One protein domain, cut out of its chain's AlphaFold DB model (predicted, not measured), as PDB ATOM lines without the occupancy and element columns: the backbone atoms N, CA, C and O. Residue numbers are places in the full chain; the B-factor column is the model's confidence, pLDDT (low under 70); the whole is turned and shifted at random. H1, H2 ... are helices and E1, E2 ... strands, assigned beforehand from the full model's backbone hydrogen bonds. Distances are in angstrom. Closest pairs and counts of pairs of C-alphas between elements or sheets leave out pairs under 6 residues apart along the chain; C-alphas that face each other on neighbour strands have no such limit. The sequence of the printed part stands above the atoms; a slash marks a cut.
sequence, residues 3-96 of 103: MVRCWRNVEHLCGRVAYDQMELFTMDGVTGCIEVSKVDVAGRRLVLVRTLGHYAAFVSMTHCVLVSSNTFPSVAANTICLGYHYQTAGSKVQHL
ATOM      1  N   MET A   3     170.756  85.412  34.025       90.56
ATOM      2  CA  MET A   3     169.487  84.716  33.867       90.56
ATOM      3  C   MET A   3     169.343  83.731  35.024       90.56
ATOM      4  O   MET A   3     170.258  82.956  35.289       90.56
ATOM      5  N   VAL A   4     168.197  83.768  35.695       86.81
ATOM      6  CA  VAL A   4     167.843  82.838  36.771       86.81
ATOM      7  C   VAL A   4     166.681  81.990  36.280       86.81
ATOM      8  O   VAL A   4     165.692  82.531  35.781       86.81
ATOM      9  N   ARG A   5     166.808  80.668  36.378       84.50
ATOM     10  CA  ARG A   5     165.792  79.702  35.947       84.50
ATOM     11  C   ARG A   5     165.389  78.837  37.125       84.50
ATOM     12  O   ARG A   5     166.248  78.295  37.806       84.50
ATOM     13  N   CYS A   6     164.086  78.694  37.331       81.44
ATOM     14  CA  CYS A   6     163.522  77.740  38.273       81.44
ATOM     15  C   CYS A   6     163.016  76.532  37.486       81.44
ATOM     16  O   CYS A   6     162.117  76.665  36.652       81.44
ATOM     17  N   TRP A   7     163.603  75.370  37.734       80.44
ATOM     18  CA  TRP A   7     163.182  74.105  37.155       80.44
ATOM     19  C   TRP A   7     162.311  73.342  38.149       80.44
ATOM     20  O   TRP A   7     162.622  73.271  39.337       80.44
ATOM     21  N   ARG A   8     161.223  72.752  37.652       79.12
ATOM     22  CA  ARG A   8     160.352  71.819  38.382       79.12
ATOM     23  C   ARG A   8     160.502  70.423  37.792       79.12
ATOM     24  O   ARG A   8     160.814  70.306  36.610       79.12
ATOM     25  N   ASN A   9     160.204  69.390  38.578       77.62
ATOM     26  CA  ASN A   9     160.222  67.992  38.133       77.62
ATOM     27  C   ASN A   9     161.595  67.565  37.585       77.62
ATOM     28  O   ASN A   9     161.671  66.824  36.608       77.62
ATOM     29  N   VAL A  10     162.692  68.029  38.195       77.56
ATOM     30  CA  VAL A  10     164.053  67.742  37.689       77.56
ATOM     31  C   VAL A  10     164.385  66.245  37.682       77.56
ATOM     32  O   VAL A  10     165.199  65.789  36.881       77.56
ATOM     33  N   GLU A  11     163.678  65.464  38.501       73.00
ATOM     34  CA  GLU A  11     163.710  63.998  38.506       73.00
ATOM     35  C   GLU A  11     163.344  63.390  37.147       73.00
ATOM     36  O   GLU A  11     163.906  62.366  36.770       73.00
ATOM     37  N   HIS A  12     162.466  64.048  36.383       70.94
ATOM     38  CA  HIS A  12     162.027  63.602  35.061       70.94
ATOM     39  C   HIS A  12     162.883  64.148  33.908       70.94
ATOM     40  O   HIS A  12     162.747  63.667  32.786       70.94
ATOM     41  N   LEU A  13     163.734  65.154  34.151       62.22
ATOM     42  CA  LEU A  13     164.512  65.824  33.100       62.22
ATOM     43  C   LEU A  13     165.914  65.226  32.937       62.22
ATOM     44  O   LEU A  13     166.277  64.821  31.837       62.22
ATOM     45  N   CYS A  14     166.680  65.143  34.025       62.41
ATOM     46  CA  CYS A  14     168.042  64.584  34.027       62.41
ATOM     47  C   CYS A  14     168.264  63.554  35.148       62.41
ATOM     48  O   CYS A  14     169.365  63.023  35.291       62.41
ATOM     49  N   GLY A  15     167.230  63.271  35.949       61.66
ATOM     50  CA  GLY A  15     167.347  62.477  37.167       61.66
ATOM     51  C   GLY A  15     167.982  63.265  38.316       61.66
ATOM     52  O   GLY A  15     168.800  64.164  38.127       61.66
ATOM     53  N   ARG A  16     167.619  62.908  39.552       59.41
ATOM     54  CA  ARG A  16     168.067  63.604  40.775       59.41
ATOM     55  C   ARG A  16     169.592  63.585  40.978       59.41
ATOM     56  O   ARG A  16     170.113  64.419  41.702       59.41
ATOM     57  N   VAL A  17     170.288  62.643  40.336       62.28
ATOM     58  CA  VAL A  17     171.745  62.425  40.439       62.28
ATOM     59  C   VAL A  17     172.550  63.450  39.629       62.28
ATOM     60  O   VAL A  17     173.721  63.668  39.917       62.28
ATOM     61  N   ALA A  18     171.937  64.099  38.634       64.06
ATOM     62  CA  ALA A  18     172.610  65.095  37.799       64.06
ATOM     63  C   ALA A  18     172.800  66.458  38.492       64.06
ATOM     64  O   ALA A  18     173.488  67.323  37.954       64.06
ATOM     65  N   TYR A  19     172.194  66.644  39.666       63.78
ATOM     66  CA  TYR A  19     172.205  67.890  40.423       63.78
ATOM     67  C   TYR A  19     172.829  67.672  41.802       63.78
ATOM     68  O   TYR A  19     172.619  66.628  42.425       63.78
ATOM     69  N   ASP A  20     173.570  68.667  42.294       65.31
ATOM     70  CA  ASP A  20     174.012  68.669  43.688       65.31
ATOM     71  C   ASP A  20     172.771  68.720  44.592       65.31
ATOM     72  O   ASP A  20     171.883  69.554  44.411       65.31
ATOM     73  N   GLN A  21     172.690  67.818  45.573       60.34
ATOM     74  CA  GLN A  21     171.558  67.756  46.496       60.34
ATOM     75  C   GLN A  21     171.357  69.063  47.274       60.34
ATOM     76  O   GLN A  21     170.231  69.348  47.675       60.34
ATOM     77  N   MET A  22     172.414  69.862  47.456       58.78
ATOM     78  CA  MET A  22     172.353  71.180  48.102       58.78
ATOM     79  C   MET A  22     171.685  72.258  47.232       58.78
ATOM     80  O   MET A  22     171.224  73.270  47.759       58.78
ATOM     81  N   GLU A  23     171.607  72.052  45.917       67.56
ATOM     82  CA  GLU A  23     170.972  72.976  44.964       67.56
ATOM     83  C   GLU A  23     169.492  72.631  44.720       67.56
ATOM     84  O   GLU A  23     168.724  73.438  44.185       67.56
ATOM     85  N   LEU A  24     169.063  71.447  45.169       73.94
ATOM     86  CA  LEU A  24     167.692  70.972  45.053       73.94
ATOM     87  C   LEU A  24     166.820  71.467  46.211       73.94
ATOM     88  O   LEU A  24     167.244  71.551  47.361       73.94
ATOM     89  N   PHE A  25     165.554  71.737  45.917       73.31
ATOM     90  CA  PHE A  25     164.536  72.017  46.928       73.31
ATOM     91  C   PHE A  25     163.225  71.336  46.557       73.31
ATOM     92  O   PHE A  25     162.908  71.157  45.382       73.31
ATOM     93  N   THR A  26     162.440  70.975  47.565       72.94
ATOM     94  CA  THR A  26     161.096  70.441  47.349       72.94
ATOM     95  C   THR A  26     160.093  71.585  47.360       72.94
ATOM     96  O   THR A  26     160.118  72.447  48.238       72.94
ATOM     97  N   MET A  27     159.188  71.582  46.392       71.25
ATOM     98  CA  MET A  27     158.047  72.480  46.307       71.25
ATOM     99  C   MET A  27     156.824  71.657  45.935       71.25
ATOM    100  O   MET A  27     156.822  71.014  44.891       71.25
ATOM    101  N   ASP A  28     155.773  71.739  46.750       70.31
ATOM    102  CA  ASP A  28     154.493  71.074  46.471       70.31
ATOM    103  C   ASP A  28     154.651  69.569  46.161       70.31
ATOM    104  O   ASP A  28     154.073  69.027  45.226       70.31
ATOM    105  N   GLY A  29     155.544  68.899  46.905       73.88
ATOM    106  CA  GLY A  29     155.867  67.480  46.712       73.88
ATOM    107  C   GLY A  29     156.773  67.165  45.515       73.88
ATOM    108  O   GLY A  29     157.122  66.006  45.318       73.88
ATOM    109  N   VAL A  30     157.196  68.171  44.747       77.50
ATOM    110  CA  VAL A  30     158.047  68.023  43.561       77.50
ATOM    111  C   VAL A  30     159.453  68.560  43.821       77.50
ATOM    112  O   VAL A  30     159.622  69.658  44.351       77.50
ATOM    113  N   THR A  31     160.476  67.833  43.370       80.56
ATOM    114  CA  THR A  31     161.865  68.316  43.387       80.56
ATOM    115  C   THR A  31     162.093  69.360  42.290       80.56
ATOM    116  O   THR A  31     161.838  69.124  41.101       80.56
ATOM    117  N   GLY A  32     162.594  70.525  42.692       80.19
ATOM    118  CA  GLY A  32     163.023  71.617  41.830       80.19
ATOM    119  C   GLY A  32     164.485  72.000  42.051       80.19
ATOM    120  O   GLY A  32     165.121  71.564  43.008       80.19
ATOM    121  N   CYS A  33     165.011  72.810  41.136       81.75
ATOM    122  CA  CYS A  33     166.374  73.339  41.155       81.75
ATOM    123  C   CYS A  33     166.360  74.780  40.634       81.75
ATOM    124  O   CYS A  33     165.563  75.105  39.747       81.75
ATOM    125  N   ILE A  34     167.229  75.643  41.159       82.25
ATOM    126  CA  ILE A  34     167.467  76.967  40.578       82.25
ATOM    127  C   ILE A  34     168.835  76.986  39.917       82.25
ATOM    128  O   ILE A  34     169.856  76.784  40.563       82.25
ATOM    129  N   GLU A  35     168.850  77.324  38.633       86.19
ATOM    130  CA  GLU A  35     170.075  77.533  37.874       86.19
ATOM    131  C   GLU A  35     170.296  79.022  37.624       86.19
ATOM    132  O   GLU A  35     169.389  79.755  37.210       86.19
ATOM    133  N   VAL A  36     171.538  79.463  37.815       87.50
ATOM    134  CA  VAL A  36     171.978  80.817  37.482       87.50
ATOM    135  C   VAL A  36     172.968  80.737  36.330       87.50
ATOM    136  O   VAL A  36     173.918  79.960  36.348       87.50
ATOM    137  N   SER A  37     172.751  81.546  35.297       90.88
ATOM    138  CA  SER A  37     173.621  81.602  34.125       90.88
ATOM    139  C   SER A  37     173.961  83.033  33.737       90.88
ATOM    140  O   SER A  37     173.117  83.931  33.771       90.88
ATOM    141  N   LYS A  38     175.195  83.250  33.288       92.94
ATOM    142  CA  LYS A  38     175.580  84.452  32.554       92.94
ATOM    143  C   LYS A  38     175.192  84.277  31.091       92.94
ATOM    144  O   LYS A  38     175.556  83.290  30.455       92.94
ATOM    145  N   VAL A  39     174.475  85.258  30.554       92.75
ATOM    146  CA  VAL A  39     174.130  85.304  29.131       92.75
ATOM    147  C   VAL A  39     175.317  85.889  28.374       92.75
ATOM    148  O   VAL A  39     175.638  87.073  28.527       92.75
ATOM    149  N   ASP A  40     175.975  85.045  27.586       93.69
ATOM    150  CA  ASP A  40     177.043  85.411  26.661       93.69
ATOM    151  C   ASP A  40     176.430  85.628  25.274       93.69
ATOM    152  O   ASP A  40     176.192  84.688  24.516       93.69
ATOM    153  N   VAL A  41     176.117  86.890  24.972       94.19
ATOM    154  CA  VAL A  41     175.454  87.273  23.718       94.19
ATOM    155  C   VAL A  41     176.379  87.062  22.518       94.19
ATOM    156  O   VAL A  41     175.927  86.589  21.478       94.19
ATOM    157  N   ALA A  42     177.674  87.358  22.668       95.69
ATOM    158  CA  ALA A  42     178.655  87.202  21.597       95.69
ATOM    159  C   ALA A  42     178.862  85.720  21.252       95.69
ATOM    160  O   ALA A  42     178.812  85.342  20.083       95.69
ATOM    161  N   GLY A  43     179.013  84.878  22.278       94.44
ATOM    162  CA  GLY A  43     179.135  83.428  22.133       94.44
ATOM    163  C   GLY A  43     177.811  82.686  21.928       94.44
ATOM    164  O   GLY A  43     177.833  81.466  21.797       94.44
ATOM    165  N   ARG A  44     176.667  83.389  21.920       94.31
ATOM    166  CA  ARG A  44     175.303  82.832  21.798       94.31
ATOM    167  C   ARG A  44     175.043  81.648  22.734       94.31
ATOM    168  O   ARG A  44     174.437  80.653  22.342       94.31
ATOM    169  N   ARG A  45     175.513  81.747  23.977       93.69
ATOM    170  CA  ARG A  45     175.437  80.654  24.951       93.69
ATOM    171  C   ARG A  45     175.087  81.142  26.347       93.69
ATOM    172  O   ARG A  45     175.294  82.303  26.704       93.69
ATOM    173  N   LEU A  46     174.574  80.217  27.146       90.38
ATOM    174  CA  LEU A  46     174.415  80.390  28.583       90.38
ATOM    175  C   LEU A  46     175.596  79.718  29.276       90.38
ATOM    176  O   LEU A  46     175.906  78.562  28.996       90.38
ATOM    177  N   VAL A  47     176.268  80.457  30.152       90.00
ATOM    178  CA  VAL A  47     177.372  79.939  30.964       90.00
ATOM    179  C   VAL A  47     176.870  79.818  32.391       90.00
ATOM    180  O   VAL A  47     176.531  80.837  32.992       90.00
ATOM    181  N   LEU A  48     176.812  78.597  32.925       87.56
ATOM    182  CA  LEU A  48     176.418  78.362  34.313       87.56
ATOM    183  C   LEU A  48     177.367  79.120  35.251       87.56
ATOM    184  O   LEU A  48     178.585  79.094  35.069       87.56
ATOM    185  N   VAL A  49     176.813  79.806  36.246       88.00
ATOM    186  CA  VAL A  49     177.586  80.530  37.259       88.00
ATOM    187  C   VAL A  49     177.093  80.169  38.650       88.00
ATOM    188  O   VAL A  49     175.908  79.943  38.866       88.00
ATOM    189  N   ARG A  50     178.016  80.155  39.610       83.88
ATOM    190  CA  ARG A  50     177.738  79.802  41.012       83.88
ATOM    191  C   ARG A  50     177.502  81.013  41.913       83.88
ATOM    192  O   ARG A  50     177.435  80.882  43.128       83.88
ATOM    193  N   THR A  51     177.433  82.209  41.334       86.44
ATOM    194  CA  THR A  51     177.251  83.445  42.092       86.44
ATOM    195  C   THR A  51     176.373  84.437  41.346       86.44
ATOM    196  O   THR A  51     176.455  84.575  40.123       86.44
ATOM    197  N   LEU A  52     175.548  85.152  42.109       88.81
ATOM    198  CA  LEU A  52     174.805  86.321  41.654       88.81
ATOM    199  C   LEU A  52     175.604  87.618  41.854       88.81
ATOM    200  O   LEU A  52     175.152  88.664  41.408       88.81
ATOM    201  N   GLY A  53     176.775  87.592  42.498       90.94
ATOM    202  CA  GLY A  53     177.544  88.795  42.830       90.94
ATOM    203  C   GLY A  53     176.753  89.750  43.733       90.94
ATOM    204  O   GLY A  53     176.130  89.320  44.701       90.94
ATOM    205  N   HIS A  54     176.732  91.043  43.393       92.50
ATOM    206  CA  HIS A  54     175.996  92.098  44.115       92.50
ATOM    207  C   HIS A  54     174.484  92.101  43.837       92.50
ATOM    208  O   HIS A  54     173.852  93.156  43.781       92.50
ATOM    209  N   TYR A  55     173.900  90.931  43.601       93.38
ATOM    210  CA  TYR A  55     172.478  90.793  43.334       93.38
ATOM    211  C   TYR A  55     171.853  89.745  44.246       93.38
ATOM    212  O   TYR A  55     172.496  88.768  44.631       93.38
ATOM    213  N   ALA A  56     170.570  89.934  44.526       92.31
ATOM    214  CA  ALA A  56     169.690  88.901  45.039       92.31
ATOM    215  C   ALA A  56     168.613  88.583  44.008       92.31
ATOM    216  O   ALA A  56     168.100  89.481  43.333       92.31
ATOM    217  N   ALA A  57     168.253  87.312  43.900       91.56
ATOM    218  CA  ALA A  57     167.163  86.868  43.048       91.56
ATOM    219  C   ALA A  57     165.950  86.506  43.903       91.56
ATOM    220  O   ALA A  57     166.048  85.693  44.814       91.56
ATOM    221  N   PHE A  58     164.794  87.076  43.586       89.50
ATOM    222  CA  PHE A  58     163.512  86.707  44.174       89.50
ATOM    223  C   PHE A  58     162.749  85.865  43.161       89.50
ATOM    224  O   PHE A  58     162.406  86.349  42.081       89.50
ATOM    225  N   VAL A  59     162.503  84.604  43.497       86.19
ATOM    226  CA  VAL A  59     161.897  83.616  42.603       86.19
ATOM    227  C   VAL A  59     160.524  83.247  43.152       86.19
ATOM    228  O   VAL A  59     160.400  82.639  44.210       86.19
ATOM    229  N   SER A  60     159.475  83.625  42.428       80.75
ATOM    230  CA  SER A  60     158.077  83.271  42.703       80.75
ATOM    231  C   SER A  60     157.524  82.361  41.597       80.75
ATOM    232  O   SER A  60     158.229  82.027  40.643       80.75
ATOM    233  N   MET A  61     156.304  81.847  41.770       76.38
ATOM    234  CA  MET A  61     155.752  80.841  40.856       76.38
ATOM    235  C   MET A  61     155.675  81.345  39.408       76.38
ATOM    236  O   MET A  61     155.834  80.570  38.473       76.38
ATOM    237  N   THR A  62     155.459  82.647  39.238       80.56
ATOM    238  CA  THR A  62     155.209  83.283  37.940       80.56
ATOM    239  C   THR A  62     156.208  84.383  37.596       80.56
ATOM    240  O   THR A  62     156.274  84.802  36.446       80.56
ATOM    241  N   HIS A  63     157.004  84.847  38.563       82.44
ATOM    242  CA  HIS A  63     157.909  85.980  38.378       82.44
ATOM    243  C   HIS A  63     159.276  85.703  38.991       82.44
ATOM    244  O   HIS A  63     159.367  85.143  40.085       82.44
ATOM    245  N   CYS A  64     160.322  86.171  38.317       84.81
ATOM    246  CA  CYS A  64     161.676  86.247  38.849       84.81
ATOM    247  C   CYS A  64     162.145  87.700  38.777       84.81
ATOM    248  O   CYS A  64     162.074  88.314  37.714       84.81
ATOM    249  N   VAL A  65     162.625  88.242  39.894       89.38
ATOM    250  CA  VAL A  65     163.156  89.608  39.961       89.38
ATOM    251  C   VAL A  65     164.588  89.554  40.460       89.38
ATOM    252  O   VAL A  65     164.866  88.962  41.500       89.38
ATOM    253  N   LEU A  66     165.495  90.183  39.718       91.12
ATOM    254  CA  LEU A  66     166.882  90.361  40.128       91.12
ATOM    255  C   LEU A  66     167.050  91.774  40.691       91.12
ATOM    256  O   LEU A  66     166.805  92.756  39.992       91.12
ATOM    257  N   VAL A  67     167.466  91.876  41.949       92.50
ATOM    258  CA  VAL A  67     167.608  93.142  42.676       92.50
ATOM    259  C   VAL A  67     169.075  93.367  43.012       92.50
ATOM    260  O   VAL A  67     169.741  92.465  43.509       92.50
ATOM    261  N   SER A  68     169.586  94.566  42.738       93.25
ATOM    262  CA  SER A  68     170.962  94.953  43.068       93.25
ATOM    263  C   SER A  68     171.089  95.301  44.551       93.25
ATOM    264  O   SER A  68     170.409  96.215  45.024       93.25
ATOM    265  N   SER A  69     172.002  94.643  45.268       93.50
ATOM    266  CA  SER A  69     172.356  94.997  46.648       93.50
ATOM    267  C   SER A  69     173.075  96.345  46.730       93.50
ATOM    268  O   SER A  69     173.060  96.989  47.770       93.50
ATOM    269  N   ASN A  70     173.676  96.815  45.629       94.19
ATOM    270  CA  ASN A  70     174.285  98.147  45.583       94.19
ATOM    271  C   ASN A  70     173.223  99.256  45.577       94.19
ATOM    272  O   ASN A  70     173.476 100.356  46.053       94.19
ATOM    273  N   THR A  71     172.038  98.971  45.027       95.38
ATOM    274  CA  THR A  71     170.900  99.902  45.023       95.38
ATOM    275  C   THR A  71     170.060  99.756  46.290       95.38
ATOM    276  O   THR A  71     169.586 100.750  46.831       95.38
ATOM    277  N   PHE A  72     169.900  98.526  46.783       92.94
ATOM    278  CA  PHE A  72     169.129  98.202  47.981       92.94
ATOM    279  C   PHE A  72     170.025  97.480  48.999       92.94
ATOM    280  O   PHE A  72     170.037  96.250  49.035       92.94
ATOM    281  N   PRO A  73     170.773  98.218  49.840       87.25
ATOM    282  CA  PRO A  73     171.777  97.635  50.734       87.25
ATOM    283  C   PRO A  73     171.191  96.767  51.857       87.25
ATOM    284  O   PRO A  73     171.919  96.010  52.488       87.25
ATOM    285  N   SER A  74     169.879  96.840  52.101       90.62
ATOM    286  CA  SER A  74     169.169  95.934  53.013       90.62
ATOM    287  C   SER A  74     168.988  94.518  52.452       90.62
ATOM    288  O   SER A  74     168.610  93.610  53.191       90.62
ATOM    289  N   VAL A  75     169.233  94.314  51.156       89.31
ATOM    290  CA  VAL A  75     169.116  93.015  50.496       89.31
ATOM    291  C   VAL A  75     170.464  92.298  50.530       89.31
ATOM    292  O   VAL A  75     171.480  92.832  50.087       89.31
ATOM    293  N   ALA A  76     170.467  91.054  51.016       90.00
ATOM    294  CA  ALA A  76     171.662  90.220  51.045       90.00
ATOM    295  C   ALA A  76     172.132  89.879  49.623       90.00
ATOM    296  O   ALA A  76     171.402  89.265  48.844       90.00
ATOM    297  N   ALA A  77     173.368  90.254  49.292       91.19
ATOM    298  CA  ALA A  77     174.003  89.877  48.035       91.19
ATOM    299  C   ALA A  77     174.138  88.349  47.911       91.19
ATOM    300  O   ALA A  77     174.101  87.616  48.901       91.19
ATOM    301  N   ASN A  78     174.316  87.869  46.683       90.19
ATOM    302  CA  ASN A  78     174.549  86.462  46.374       90.19
ATOM    303  C   ASN A  78     173.510  85.488  46.969       90.19
ATOM    304  O   ASN A  78     173.844  84.381  47.391       90.19
ATOM    305  N   THR A  79     172.249  85.909  47.039       88.06
ATOM    306  CA  THR A  79     171.190  85.153  47.723       88.06
ATOM    307  C   THR A  79     170.001  84.920  46.796       88.06
ATOM    308  O   THR A  79     169.625  85.808  46.025       88.06
ATOM    309  N   ILE A  80     169.399  83.728  46.870       87.00
ATOM    310  CA  ILE A  80     168.136  83.426  46.194       87.00
ATOM    311  C   ILE A  80     167.025  83.279  47.234       87.00
ATOM    312  O   ILE A  80     167.029  82.394  48.092       87.00
ATOM    313  N   CYS A  81     166.036  84.154  47.125       85.31
ATOM    314  CA  CYS A  81     164.847  84.181  47.956       85.31
ATOM    315  C   CYS A  81     163.691  83.511  47.212       85.31
ATOM    316  O   CYS A  81     163.196  84.018  46.204       85.31
ATOM    317  N   LEU A  82     163.231  82.380  47.732       82.38
ATOM    318  CA  LEU A  82     162.060  81.672  47.227       82.38
ATOM    319  C   LEU A  82     160.773  82.307  47.772       82.38
ATOM    320  O   LEU A  82     160.673  82.564  48.967       82.38
ATOM    321  N   GLY A  83     159.785  82.570  46.918       76.88
ATOM    322  CA  GLY A  83     158.472  83.095  47.310       76.88
ATOM    323  C   GLY A  83     157.604  82.064  48.045       76.88
ATOM    324  O   GLY A  83     157.870  80.870  47.985       76.88
ATOM    325  N   TYR A  84     156.530  82.519  48.701       69.56
ATOM    326  CA  TYR A  84     155.687  81.714  49.607       69.56
ATOM    327  C   TYR A  84     155.254  80.341  49.058       69.56
ATOM    328  O   TYR A  84     155.366  79.340  49.757       69.56
ATOM    329  N   HIS A  85     154.838  80.263  47.790       66.38
ATOM    330  CA  HIS A  85     154.426  78.996  47.165       66.38
ATOM    331  C   HIS A  85     155.548  77.946  47.062       66.38
ATOM    332  O   HIS A  85     155.258  76.763  46.936       66.38
ATOM    333  N   TYR A  86     156.814  78.361  47.124       63.47
ATOM    334  CA  TYR A  86     157.975  77.471  47.195       63.47
ATOM    335  C   TYR A  86     158.387  77.145  48.641       63.47
ATOM    336  O   TYR A  86     159.191  76.244  48.859       63.47
ATOM    337  N   GLN A  87     157.864  77.878  49.629       62.41
ATOM    338  CA  GLN A  87     158.198  77.717  51.048       62.41
ATOM    339  C   GLN A  87     157.271  76.730  51.776       62.41
ATOM    340  O   GLN A  87     157.589  76.314  52.889       62.41
ATOM    341  N   THR A  88     156.155  76.316  51.164       54.84
ATOM    342  CA  THR A  88     155.134  75.438  51.777       54.84
ATOM    343  C   THR A  88     155.642  74.044  52.166       54.84
ATOM    344  O   THR A  88     154.951  73.343  52.899       54.84
ATOM    345  N   ALA A  89     156.857  73.660  51.758       51.78
ATOM    346  CA  ALA A  89     157.506  72.400  52.132       51.78
ATOM    347  C   ALA A  89     158.774  72.565  53.008       51.78
ATOM    348  O   ALA A  89     159.568  71.634  53.110       51.78
ATOM    349  N   GLY A  90     158.983  73.722  53.657       51.75
ATOM    350  CA  GLY A  90     160.058  73.903  54.651       51.75
ATOM    351  C   GLY A  90     161.398  74.438  54.122       51.75
ATOM    352  O   GLY A  90     162.367  74.516  54.876       51.75
ATOM    353  N   SER A  91     161.469  74.858  52.860       50.78
ATOM    354  CA  SER A  91     162.691  75.400  52.247       50.78
ATOM    355  C   SER A  91     162.924  76.865  52.654       50.78
ATOM    356  O   SER A  91     162.292  77.787  52.135       50.78
ATOM    357  N   LYS A  92     163.839  77.087  53.606       55.78
ATOM    358  CA  LYS A  92     164.314  78.409  54.055       55.78
ATOM    359  C   LYS A  92     165.501  78.840  53.186       55.78
ATOM    360  O   LYS A  92     166.496  78.137  53.177       55.78
ATOM    361  N   VAL A  93     165.361  79.972  52.486       56.34
ATOM    362  CA  VAL A  93     166.421  80.821  51.880       56.34
ATOM    363  C   VAL A  93     167.704  80.081  51.460       56.34
ATOM    364  O   VAL A  93     168.552  79.767  52.293       56.34
ATOM    365  N   GLN A  94     167.903  79.882  50.153       56.06
ATOM    366  CA  GLN A  94     169.168  79.346  49.645       56.06
ATOM    367  C   GLN A  94     170.219  80.464  49.569       56.06
ATOM    368  O   GLN A  94     170.164  81.357  48.717       56.06
ATOM    369  N   HIS A  95     171.203  80.401  50.466       54.12
ATOM    370  CA  HIS A  95     172.456  81.128  50.301       54.12
ATOM    371  C   HIS A  95     173.364  80.329  49.363       54.12
ATOM    372  O   HIS A  95     173.761  79.209  49.688       54.12
ATOM    373  N   LEU A  96     173.719  80.909  48.213       51.22
ATOM    374  CA  LEU A  96     174.769  80.364  47.355       51.22
ATOM    375  C   LEU A  96     176.095  80.545  48.095       51.22
ATOM    376  O   LEU A  96     176.693  81.620  48.073       51.22
TER     377      LEU A  96
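What this domain is: This is residues 3 to 96 of the 103 residues of an uncharacterized protein of Dichanthelium oligosanthes (UniProt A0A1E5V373). Two sheets are set partly face to face as a loose sandwich: a strongly twisted sheet built along the long strand E3, and a smaller sheet of E6, E5 and E7 over part of it. The hairpin of E3 and E4 reaches beyond the smaller sheet, and the short helices H1 and H2 are at the edges. The 94 printed residues hold two named helices and seven named strands, in the order E1 H1 E2 E3 E4 E5 E6 E7 H2, and the class is mostly strand. The first sheet is branched and antiparallel, while the second runs E6 E5 E7 and is mixed. The whole is compact, with a radius of gyration of the C-alphas of 13.6 A and spans of 36 by 34 by 23 A.

Where its parts are: Find C-alpha 30 at (158.047, 68.023, 43.561); from there E3 runs 30.8 A through residues 30 to 40. Its neighbours are E1, residues 3 to 8, 16.4 A long from (169.487, 84.716, 33.867), E2, residues 24 to 27, and E4, residues 45 to 48. Look next at E5, residues 55 to 59, 12.8 A, E6, residues 64 to 68, 13.4 A, and E7, residues 79 to 82. H1 is residues 10 to 13 and H2 residues 84 to 87, ending at (158.198, 77.717, 51.048).

How they stand to each other: Start at E3, which has E1 on one side, and E2 and E4 on the other side. Its pairing is staggered: residues 30 to 33 with E2, 32 to 37 with E1, and 37 to 40 with E4. E1 and E3 are antiparallel, with N 5 and O 35 at 2.9 A. E2, E3 and E4 form a meander, each strand the antiparallel neighbour of the one before; see N 27 and O 30 at 2.8 A, and N 38 and O 47 at 2.8 A. In the other sheet, E5 is antiparallel to E6, with N 58 and O 65 at 2.8 A, and parallel to E7, with N 57 and O 79 at 2.9 A. Between the sheets, the closest C-alphas of E1 and E5 are those of Cys 6 and Val 59, 7.5 A apart. H1 is on the branched sheet, and its C-alpha of Val 10 is 5.8 A from that of Gly 32 in E3. H2 only grazes that sheet with residues 85 to 87. Both helices are too short for an O i to N i+4 pair; in each, the one O i to N i+3 pair is within range.

The domain as a whole: The C-alphas of Ala 42 and Gly 90 are the two farthest apart, at 40.2 A. The printed part has no cut, and no link is long. Look for pLDDT under 70 at residues 13 to 23 and 84 to 96.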